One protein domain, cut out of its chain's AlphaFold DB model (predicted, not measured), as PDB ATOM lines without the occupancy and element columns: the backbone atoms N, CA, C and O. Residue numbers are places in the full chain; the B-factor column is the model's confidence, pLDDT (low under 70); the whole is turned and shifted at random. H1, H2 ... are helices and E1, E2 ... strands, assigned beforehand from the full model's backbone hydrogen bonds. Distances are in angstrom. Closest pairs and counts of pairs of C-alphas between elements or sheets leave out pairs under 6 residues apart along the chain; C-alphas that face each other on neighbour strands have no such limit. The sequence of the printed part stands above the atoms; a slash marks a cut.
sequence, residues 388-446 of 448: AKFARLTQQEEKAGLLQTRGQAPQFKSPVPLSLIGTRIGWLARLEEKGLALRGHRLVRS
ATOM      1  N   ALA A 388     157.823 130.632 -43.232       97.75
ATOM      2  CA  ALA A 388     158.514 131.503 -44.187       97.75
ATOM      3  C   ALA A 388     157.638 132.671 -44.684       97.75
ATOM      4  O   ALA A 388     158.137 133.773 -44.923       97.75
ATOM      5  N   LYS A 389     156.325 132.447 -44.826       97.94
ATOM      6  CA  LYS A 389     155.357 133.481 -45.222       97.94
ATOM      7  C   LYS A 389     155.257 134.569 -44.151       97.94
ATOM      8  O   LYS A 389     155.312 135.749 -44.488       97.94
ATOM      9  N   PHE A 390     155.137 134.178 -42.882       98.25
ATOM     10  CA  PHE A 390     155.044 135.116 -41.761       98.25
ATOM     11  C   PHE A 390     156.369 135.840 -41.507       98.25
ATOM     12  O   PHE A 390     156.364 137.060 -41.379       98.25
ATOM     13  N   ALA A 391     157.503 135.137 -41.592       97.88
ATOM     14  CA  ALA A 391     158.826 135.741 -41.438       97.88
ATOM     15  C   ALA A 391     159.078 136.849 -42.473       97.88
ATOM     16  O   ALA A 391     159.609 137.911 -42.148       97.88
ATOM     17  N   ARG A 392     158.637 136.643 -43.722       98.25
ATOM     18  CA  ARG A 392     158.726 137.662 -44.777       98.25
ATOM     19  C   ARG A 392     157.875 138.895 -44.476       98.25
ATOM     20  O   ARG A 392     158.274 140.001 -44.837       98.25
ATOM     21  N   LEU A 393     156.693 138.724 -43.883       98.12
ATOM     22  CA  LEU A 393     155.861 139.853 -43.468       98.12
ATOM     23  C   LEU A 393     156.546 140.629 -42.339       98.12
ATOM     24  O   LEU A 393     156.727 141.835 -42.462       98.12
ATOM     25  N   THR A 394     157.027 139.935 -41.308       96.81
ATOM     26  CA  THR A 394     157.728 140.586 -40.198       96.81
ATOM     27  C   THR A 394     158.974 141.337 -40.652       96.81
ATOM     28  O   THR A 394     159.162 142.475 -40.242       96.81
ATOM     29  N   GLN A 395     159.760 140.802 -41.590       96.62
ATOM     30  CA  GLN A 395     160.880 141.553 -42.175       96.62
ATOM     31  C   GLN A 395     160.439 142.844 -42.886       96.62
ATOM     32  O   GLN A 395     161.129 143.861 -42.796       96.62
ATOM     33  N   GLN A 396     159.300 142.835 -43.592       96.75
ATOM     34  CA  GLN A 396     158.750 144.054 -44.205       96.75
ATOM     35  C   GLN A 396     158.363 145.079 -43.133       96.75
ATOM     36  O   GLN A 396     158.662 146.263 -43.278       96.75
ATOM     37  N   GLU A 397     157.742 144.627 -42.047       95.38
ATOM     38  CA  GLU A 397     157.274 145.471 -40.944       95.38
ATOM     39  C   GLU A 397     158.419 146.048 -40.110       95.38
ATOM     40  O   GLU A 397     158.390 147.226 -39.749       95.38
ATOM     41  N   GLU A 398     159.460 145.257 -39.849       93.25
ATOM     42  CA  GLU A 398     160.691 145.703 -39.190       93.25
ATOM     43  C   GLU A 398     161.412 146.755 -40.036       93.25
ATOM     44  O   GLU A 398     161.787 147.809 -39.515       93.25
ATOM     45  N   LYS A 399     161.543 146.514 -41.350       92.19
ATOM     46  CA  LYS A 399     162.148 147.466 -42.294       92.19
ATOM     47  C   LYS A 399     161.350 148.766 -42.398       92.19
ATOM     48  O   LYS A 399     161.939 149.831 -42.553       92.19
ATOM     49  N   ALA A 400     160.025 148.688 -42.295       91.56
ATOM     50  CA  ALA A 400     159.138 149.849 -42.261       91.56
ATOM     51  C   ALA A 400     159.097 150.558 -40.889       91.56
ATOM     52  O   ALA A 400     158.446 151.594 -40.746       91.56
ATOM     53  N   GLY A 401     159.774 150.018 -39.868       89.56
ATOM     54  CA  GLY A 401     159.795 150.582 -38.518       89.56
ATOM     55  C   GLY A 401     158.476 150.425 -37.749       89.56
ATOM     56  O   GLY A 401     158.262 151.123 -36.756       89.56
ATOM     57  N   LEU A 402     157.584 149.524 -38.177       90.12
ATOM     58  CA  LEU A 402     156.305 149.259 -37.504       90.12
ATOM     59  C   LEU A 402     156.504 148.552 -36.155       90.12
ATOM     60  O   LEU A 402     155.728 148.767 -35.227       90.12
ATOM     61  N   LEU A 403     157.583 147.770 -36.026       88.44
ATOM     62  CA  LEU A 403     157.897 146.960 -34.842       88.44
ATOM     63  C   LEU A 403     159.024 147.543 -33.960       88.44
ATOM     64  O   LEU A 403     159.482 146.876 -33.035       88.44
ATOM     65  N   GLN A 404     159.476 148.777 -34.221       74.12
ATOM     66  CA  GLN A 404     160.589 149.421 -33.503       74.12
ATOM     67  C   GLN A 404     160.125 150.319 -32.337       74.12
ATOM     68  O   GLN A 404     159.078 150.976 -32.398       74.12
ATOM     69  N   THR A 405     160.928 150.365 -31.268       56.16
ATOM     70  CA  THR A 405     160.719 151.180 -30.057       56.16
ATOM     71  C   THR A 405     161.213 152.624 -30.200       56.16
ATOM     72  O   THR A 405     162.073 152.942 -31.022       56.16
ATOM     73  N   ARG A 406     160.720 153.514 -29.318       51.44
ATOM     74  CA  ARG A 406     161.371 154.807 -29.043       51.44
ATOM     75  C   ARG A 406     162.829 154.543 -28.642       51.44
ATOM     76  O   ARG A 406     163.063 153.898 -27.627       51.44
ATOM     77  N   GLY A 407     163.778 155.049 -29.429       47.84
ATOM     78  CA  GLY A 407     165.212 155.024 -29.109       47.84
ATOM     79  C   GLY A 407     166.117 154.297 -30.108       47.84
ATOM     80  O   GLY A 407     167.324 154.487 -30.036       47.84
ATOM     81  N   GLN A 408     165.580 153.523 -31.062       44.62
ATOM     82  CA  GLN A 408     166.407 152.809 -32.057       44.62
ATOM     83  C   GLN A 408     166.586 153.560 -33.391       44.62
ATOM     84  O   GLN A 408     167.380 153.146 -34.230       44.62
ATOM     85  N   ALA A 409     165.922 154.705 -33.562       44.50
ATOM     86  CA  ALA A 409     166.166 155.640 -34.655       44.50
ATOM     87  C   ALA A 409     166.202 157.075 -34.090       44.50
ATOM     88  O   ALA A 409     165.156 157.580 -33.674       44.50
ATOM     89  N   PRO A 410     167.363 157.760 -34.069       45.22
ATOM     90  CA  PRO A 410     167.483 159.122 -33.537       45.22
ATOM     91  C   PRO A 410     166.597 160.156 -34.254       45.22
ATOM     92  O   PRO A 410     166.352 161.231 -33.716       45.22
ATOM     93  N   GLN A 411     166.111 159.840 -35.461       50.03
ATOM     94  CA  GLN A 411     165.434 160.790 -36.351       50.03
ATOM     95  C   GLN A 411     163.904 160.633 -36.431       50.03
ATOM     96  O   GLN A 411     163.255 161.487 -37.023       50.03
ATOM     97  N   PHE A 412     163.295 159.607 -35.817       50.00
ATOM     98  CA  PHE A 412     161.836 159.408 -35.873       50.00
ATOM     99  C   PHE A 412     161.234 159.123 -34.491       50.00
ATOM    100  O   PHE A 412     161.284 158.008 -33.970       50.00
ATOM    101  N   LYS A 413     160.605 160.146 -33.899       56.19
ATOM    102  CA  LYS A 413     159.764 160.006 -32.703       56.19
ATOM    103  C   LYS A 413     158.368 159.531 -33.121       56.19
ATOM    104  O   LYS A 413     157.513 160.351 -33.422       56.19
ATOM    105  N   SER A 414     158.137 158.219 -33.109       56.62
ATOM    106  CA  SER A 414     156.786 157.646 -33.239       56.62
ATOM    107  C   SER A 414     155.889 158.130 -32.079       56.62
ATOM    108  O   SER A 414     156.279 157.938 -30.917       56.62
ATOM    109  N   PRO A 415     154.723 158.754 -32.338       59.41
ATOM    110  CA  PRO A 415     153.746 159.124 -31.313       59.41
ATOM    111  C   PRO A 415     153.029 157.911 -30.709       59.41
ATOM    112  O   PRO A 415     152.659 157.967 -29.538       59.41
ATOM    113  N   VAL A 416     152.892 156.798 -31.438       58.56
ATOM    114  CA  VAL A 416     152.304 155.557 -30.905       58.56
ATOM    115  C   VAL A 416     153.389 154.751 -30.172       58.56
ATOM    116  O   VAL A 416     154.361 154.360 -30.813       58.56
ATOM    117  N   PRO A 417     153.309 154.475 -28.859       62.97
ATOM    118  CA  PRO A 417     154.247 153.571 -28.190       62.97
ATOM    119  C   PRO A 417     154.037 152.099 -28.585       62.97
ATOM    120  O   PRO A 417     152.929 151.669 -28.891       62.97
ATOM    121  N   LEU A 418     155.108 151.298 -28.531       67.69
ATOM    122  CA  LEU A 418     155.071 149.866 -28.872       67.69
ATOM    123  C   LEU A 418     154.155 149.045 -27.940       67.69
ATOM    124  O   LEU A 418     153.732 147.949 -28.283       67.69
ATOM    125  N   SER A 419     153.822 149.565 -26.758       66.81
ATOM    126  CA  SER A 419     152.826 148.948 -25.877       66.81
ATOM    127  C   SER A 419     151.413 148.974 -26.470       66.81
ATOM    128  O   SER A 419     150.599 148.134 -26.102       66.81
ATOM    129  N   LEU A 420     151.119 149.903 -27.389       76.12
ATOM    130  CA  LEU A 420     149.786 150.058 -27.975       76.12
ATOM    131  C   LEU A 420     149.580 149.224 -29.237       76.12
ATOM    132  O   LEU A 420     148.439 148.861 -29.520       76.12
ATOM    133  N   ILE A 421     150.653 148.858 -29.958       87.19
ATOM    134  CA  ILE A 421     150.515 148.025 -31.166       87.19
ATOM    135  C   ILE A 421     149.935 146.646 -30.838       87.19
ATOM    136  O   ILE A 421     149.306 146.041 -31.685       87.19
ATOM    137  N   GLY A 422     150.021 146.209 -29.575       89.56
ATOM    138  CA  GLY A 422     149.378 145.004 -29.046       89.56
ATOM    139  C   GLY A 422     147.861 144.893 -29.259       89.56
ATOM    140  O   GLY A 422     147.318 143.825 -29.006       89.56
ATOM    141  N   THR A 423     147.181 145.958 -29.691       94.56
ATOM    142  CA  THR A 423     145.719 146.032 -29.844       94.56
ATOM    143  C   THR A 423     145.325 146.472 -31.253       94.56
ATOM    144  O   THR A 423     146.088 147.182 -31.906       94.56
ATOM    145  N   ARG A 424     144.131 146.088 -31.722       94.69
ATOM    146  CA  ARG A 424     143.653 146.383 -33.087       94.69
ATOM    147  C   ARG A 424     143.739 147.870 -33.449       94.69
ATOM    148  O   ARG A 424     144.316 148.208 -34.477       94.69
ATOM    149  N   ILE A 425     143.205 148.755 -32.610       94.88
ATOM    150  CA  ILE A 425     143.223 150.210 -32.835       94.88
ATOM    151  C   ILE A 425     144.662 150.727 -32.853       94.88
ATOM    152  O   ILE A 425     145.026 151.492 -33.740       94.88
ATOM    153  N   GLY A 426     145.500 150.293 -31.907       93.06
ATOM    154  CA  GLY A 426     146.890 150.744 -31.854       93.06
ATOM    155  C   GLY A 426     147.725 150.268 -33.046       93.06
ATOM    156  O   GLY A 426     148.581 151.013 -33.522       93.06
ATOM    157  N   TRP A 427     147.454 149.067 -33.565       94.88
ATOM    158  CA  TRP A 427     148.072 148.565 -34.792       94.88
ATOM    159  C   TRP A 427     147.633 149.358 -36.029       94.88
ATOM    160  O   TRP A 427     148.480 149.793 -36.810       94.88
ATOM    161  N   LEU A 428     146.330 149.617 -36.180       94.62
ATOM    162  CA  LEU A 428     145.796 150.408 -37.294       94.62
ATOM    163  C   LEU A 428     146.329 151.847 -37.284       94.62
ATOM    164  O   LEU A 428     146.811 152.320 -38.310       94.62
ATOM    165  N   ALA A 429     146.351 152.500 -36.120       92.38
ATOM    166  CA  ALA A 429     146.921 153.839 -35.967       92.38
ATOM    167  C   ALA A 429     148.411 153.878 -36.343       92.38
ATOM    168  O   ALA A 429     148.890 154.850 -36.921       92.38
ATOM    169  N   ARG A 430     149.162 152.806 -36.053       91.44
ATOM    170  CA  ARG A 430     150.574 152.702 -36.435       91.44
ATOM    171  C   ARG A 430     150.762 152.544 -37.948       91.44
ATOM    172  O   ARG A 430     151.716 153.096 -38.496       91.44
ATOM    173  N   LEU A 431     149.893 151.788 -38.615       93.69
ATOM    174  CA  LEU A 431     149.901 151.668 -40.076       93.69
ATOM    175  C   LEU A 431     149.580 153.013 -40.741       93.69
ATOM    176  O   LEU A 431     150.310 153.437 -41.637       93.69
ATOM    177  N   GLU A 432     148.557 153.707 -40.241       93.44
ATOM    178  CA  GLU A 432     148.154 155.036 -40.703       93.44
ATOM    179  C   GLU A 432     149.272 156.073 -40.520       93.44
ATOM    180  O   GLU A 432     149.635 156.750 -41.479       93.44
ATOM    181  N   GLU A 433     149.908 156.118 -39.340       89.69
ATOM    182  CA  GLU A 433     151.062 156.987 -39.051       89.69
ATOM    183  C   GLU A 433     152.183 156.826 -40.092       89.69
ATOM    184  O   GLU A 433     152.880 157.782 -40.437       89.69
ATOM    185  N   LYS A 434     152.376 155.604 -40.600       89.81
ATOM    186  CA  LYS A 434     153.415 155.286 -41.584       89.81
ATOM    187  C   LYS A 434     152.942 155.383 -43.033       89.81
ATOM    188  O   LYS A 434     153.763 155.186 -43.929       89.81
ATOM    189  N   GLY A 435     151.666 155.688 -43.284       94.62
ATOM    190  CA  GLY A 435     151.084 155.701 -44.628       94.62
ATOM    191  C   GLY A 435     151.114 154.320 -45.288       94.62
ATOM    192  O   GLY A 435     151.361 154.201 -46.492       94.62
ATOM    193  N   LEU A 436     150.931 153.261 -44.498       95.88
ATOM    194  CA  LEU A 436     151.016 151.869 -44.930       95.88
ATOM    195  C   LEU A 436     149.685 151.148 -44.726       95.88
ATOM    196  O   LEU A 436     148.878 151.518 -43.882       95.88
ATOM    197  N   ALA A 437     149.481 150.081 -45.489       96.38
ATOM    198  CA  ALA A 437     148.348 149.177 -45.355       96.38
ATOM    199  C   ALA A 437     148.792 147.726 -45.583       96.38
ATOM    200  O   ALA A 437     149.849 147.460 -46.163       96.38
ATOM    201  N   LEU A 438     147.973 146.774 -45.138       95.38
ATOM    202  CA  LEU A 438     148.191 145.345 -45.360       95.38
ATOM    203  C   LEU A 438     147.260 144.835 -46.464       95.38
ATOM    204  O   LEU A 438     146.051 145.043 -46.414       95.38
ATOM    205  N   ARG A 439     147.816 144.115 -47.444       94.69
ATOM    206  CA  ARG A 439     147.053 143.349 -48.442       94.69
ATOM    207  C   ARG A 439     147.411 141.872 -48.304       94.69
ATOM    208  O   ARG A 439     148.358 141.387 -48.926       94.69
ATOM    209  N   GLY A 440     146.678 141.170 -47.439       93.50
ATOM    210  CA  GLY A 440     147.102 139.866 -46.920       93.50
ATOM    211  C   GLY A 440     148.431 139.996 -46.164       93.50
ATOM    212  O   GLY A 440     148.661 140.981 -45.471       93.50
ATOM    213  N   HIS A 441     149.357 139.050 -46.347       96.50
ATOM    214  CA  HIS A 441     150.703 139.094 -45.740       96.50
ATOM    215  C   HIS A 441     151.718 139.909 -46.561       96.50
ATOM    216  O   HIS A 441     152.861 139.483 -46.756       96.50
ATOM    217  N   ARG A 442     151.295 141.061 -47.089       95.56
ATOM    218  CA  ARG A 442     152.159 142.015 -47.799       95.56
ATOM    219  C   ARG A 442     151.882 143.430 -47.322       95.56
ATOM    220  O   ARG A 442     150.724 143.839 -47.249       95.56
ATOM    221  N   LEU A 443     152.956 144.166 -47.066       96.00
ATOM    222  CA  LEU A 443     152.904 145.571 -46.698       96.00
ATOM    223  C   LEU A 443     152.928 146.426 -47.970       96.00
ATOM    224  O   LEU A 443     153.796 146.255 -48.826       96.00
ATOM    225  N   VAL A 444     151.960 147.325 -48.112       96.12
ATOM    226  CA  VAL A 444     151.814 148.225 -49.263       96.12
ATOM    227  C   VAL A 444     151.691 149.670 -48.784       96.12
ATOM    228  O   VAL A 444     151.383 149.915 -47.619       96.12
ATOM    229  N   ARG A 445     151.930 150.644 -49.670       94.25
ATOM    230  CA  ARG A 445     151.595 152.043 -49.370       94.25
ATOM    231  C   ARG A 445     150.080 152.200 -49.337       94.25
ATOM    232  O   ARG A 445     149.392 151.626 -50.182       94.25
ATOM    233  N   SER A 446     149.586 152.969 -48.373       88.06
ATOM    234  CA  SER A 446     148.179 153.350 -48.346       88.06
ATOM    235  C   SER A 446     147.872 154.175 -49.597       88.06
ATOM    236  O   SER A 446     148.648 155.056 -49.972       88.06
TER     237      SER A 446
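AT A GLANCE: This is residues 388 to 446 of the 448 residues of the protein "DNA phosphorothioation-associated putative methyltransferase" of Planctomycetes bacterium (UniProt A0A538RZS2). Two helices, H1 and H2, stand apart from each other, and a small two-stranded hairpin, E1 and E2, has E2 on the side of H1 and E1 on the side of H2. A long loop with no named element, residues 400 to 423, joins the two helices and swings out to the end of the domain far from the start of H1. The printed part has 59 residues, with two named helices and two named strands in the order H1, H2, E1, E2; the sheet has the order E1, E2 and is antiparallel. The class is mixed, helices and strands, with 28 residues, under half of the printed part, in named elements. The whole is compact, with a radius of gyration of the C-alphas of 11.2 A and spans of 29 by 22 by 20 A.

IN THESE COORDINATES: The printed part begins with H1, residues 388 to 399, the longest helix, 16.5 A from its first C-alpha at (158.514, 131.503, -44.187) to its last at (162.148, 147.466, -42.294). After residues 400 to 423 comes H2, residues 424 to 433, 14.2 A long, with C-alpha 424 at (143.653, 146.383, -33.087). E1, residues 436 to 438, and E2, residues 443 to 445, are each 7.1 A long from first to last C-alpha. E2 ends with C-alpha 445 at (151.595, 152.043, -49.370), one residue before the last printed residue, Ser 446.

HOW THE PARTS SIT: E1 and E2 form a hairpin of antiparallel neighbour strands, with 137 degrees between their N-to-C directions. The C-alphas of Leu 436 and Arg 445 face each other at 4.5 A, and those of Leu 438 and Leu 443 at 4.9 A. Across the pair, N 437 and O 444 are within hydrogen-bond range at 2.9 A, as are N 444 and O 437 at 2.9 A. The closest C-alphas of H2 and E1 are those of Leu 431 and Ala 437, 6.0 A apart. The closest C-alphas of H1 and E2 are those of Gln 396 and Leu 443, 6.5 A apart. H1 and H2 are apart, and so are H1 and E1, and H2 and E2. In H1 and H2 every O i to N i+4 pair is within hydrogen-bond range.

THE WHOLE: The two C-alphas farthest apart are those of Ala 388 and Gln 411, at 31.1 A, while the first and last printed C-alphas are 24.5 A apart. The printed part has no cut. The link from H1 to H2, 24 residues, is long; those from H2 to E1 and from E1 to E2 are tight. The C-alphas of residues 400 to 423 lie 2 to 17 A from the mean of the C-alphas. The mean pLDDT of the printed part is 83.4, and the model's confidence is low, under 70, at residues 405 to 419.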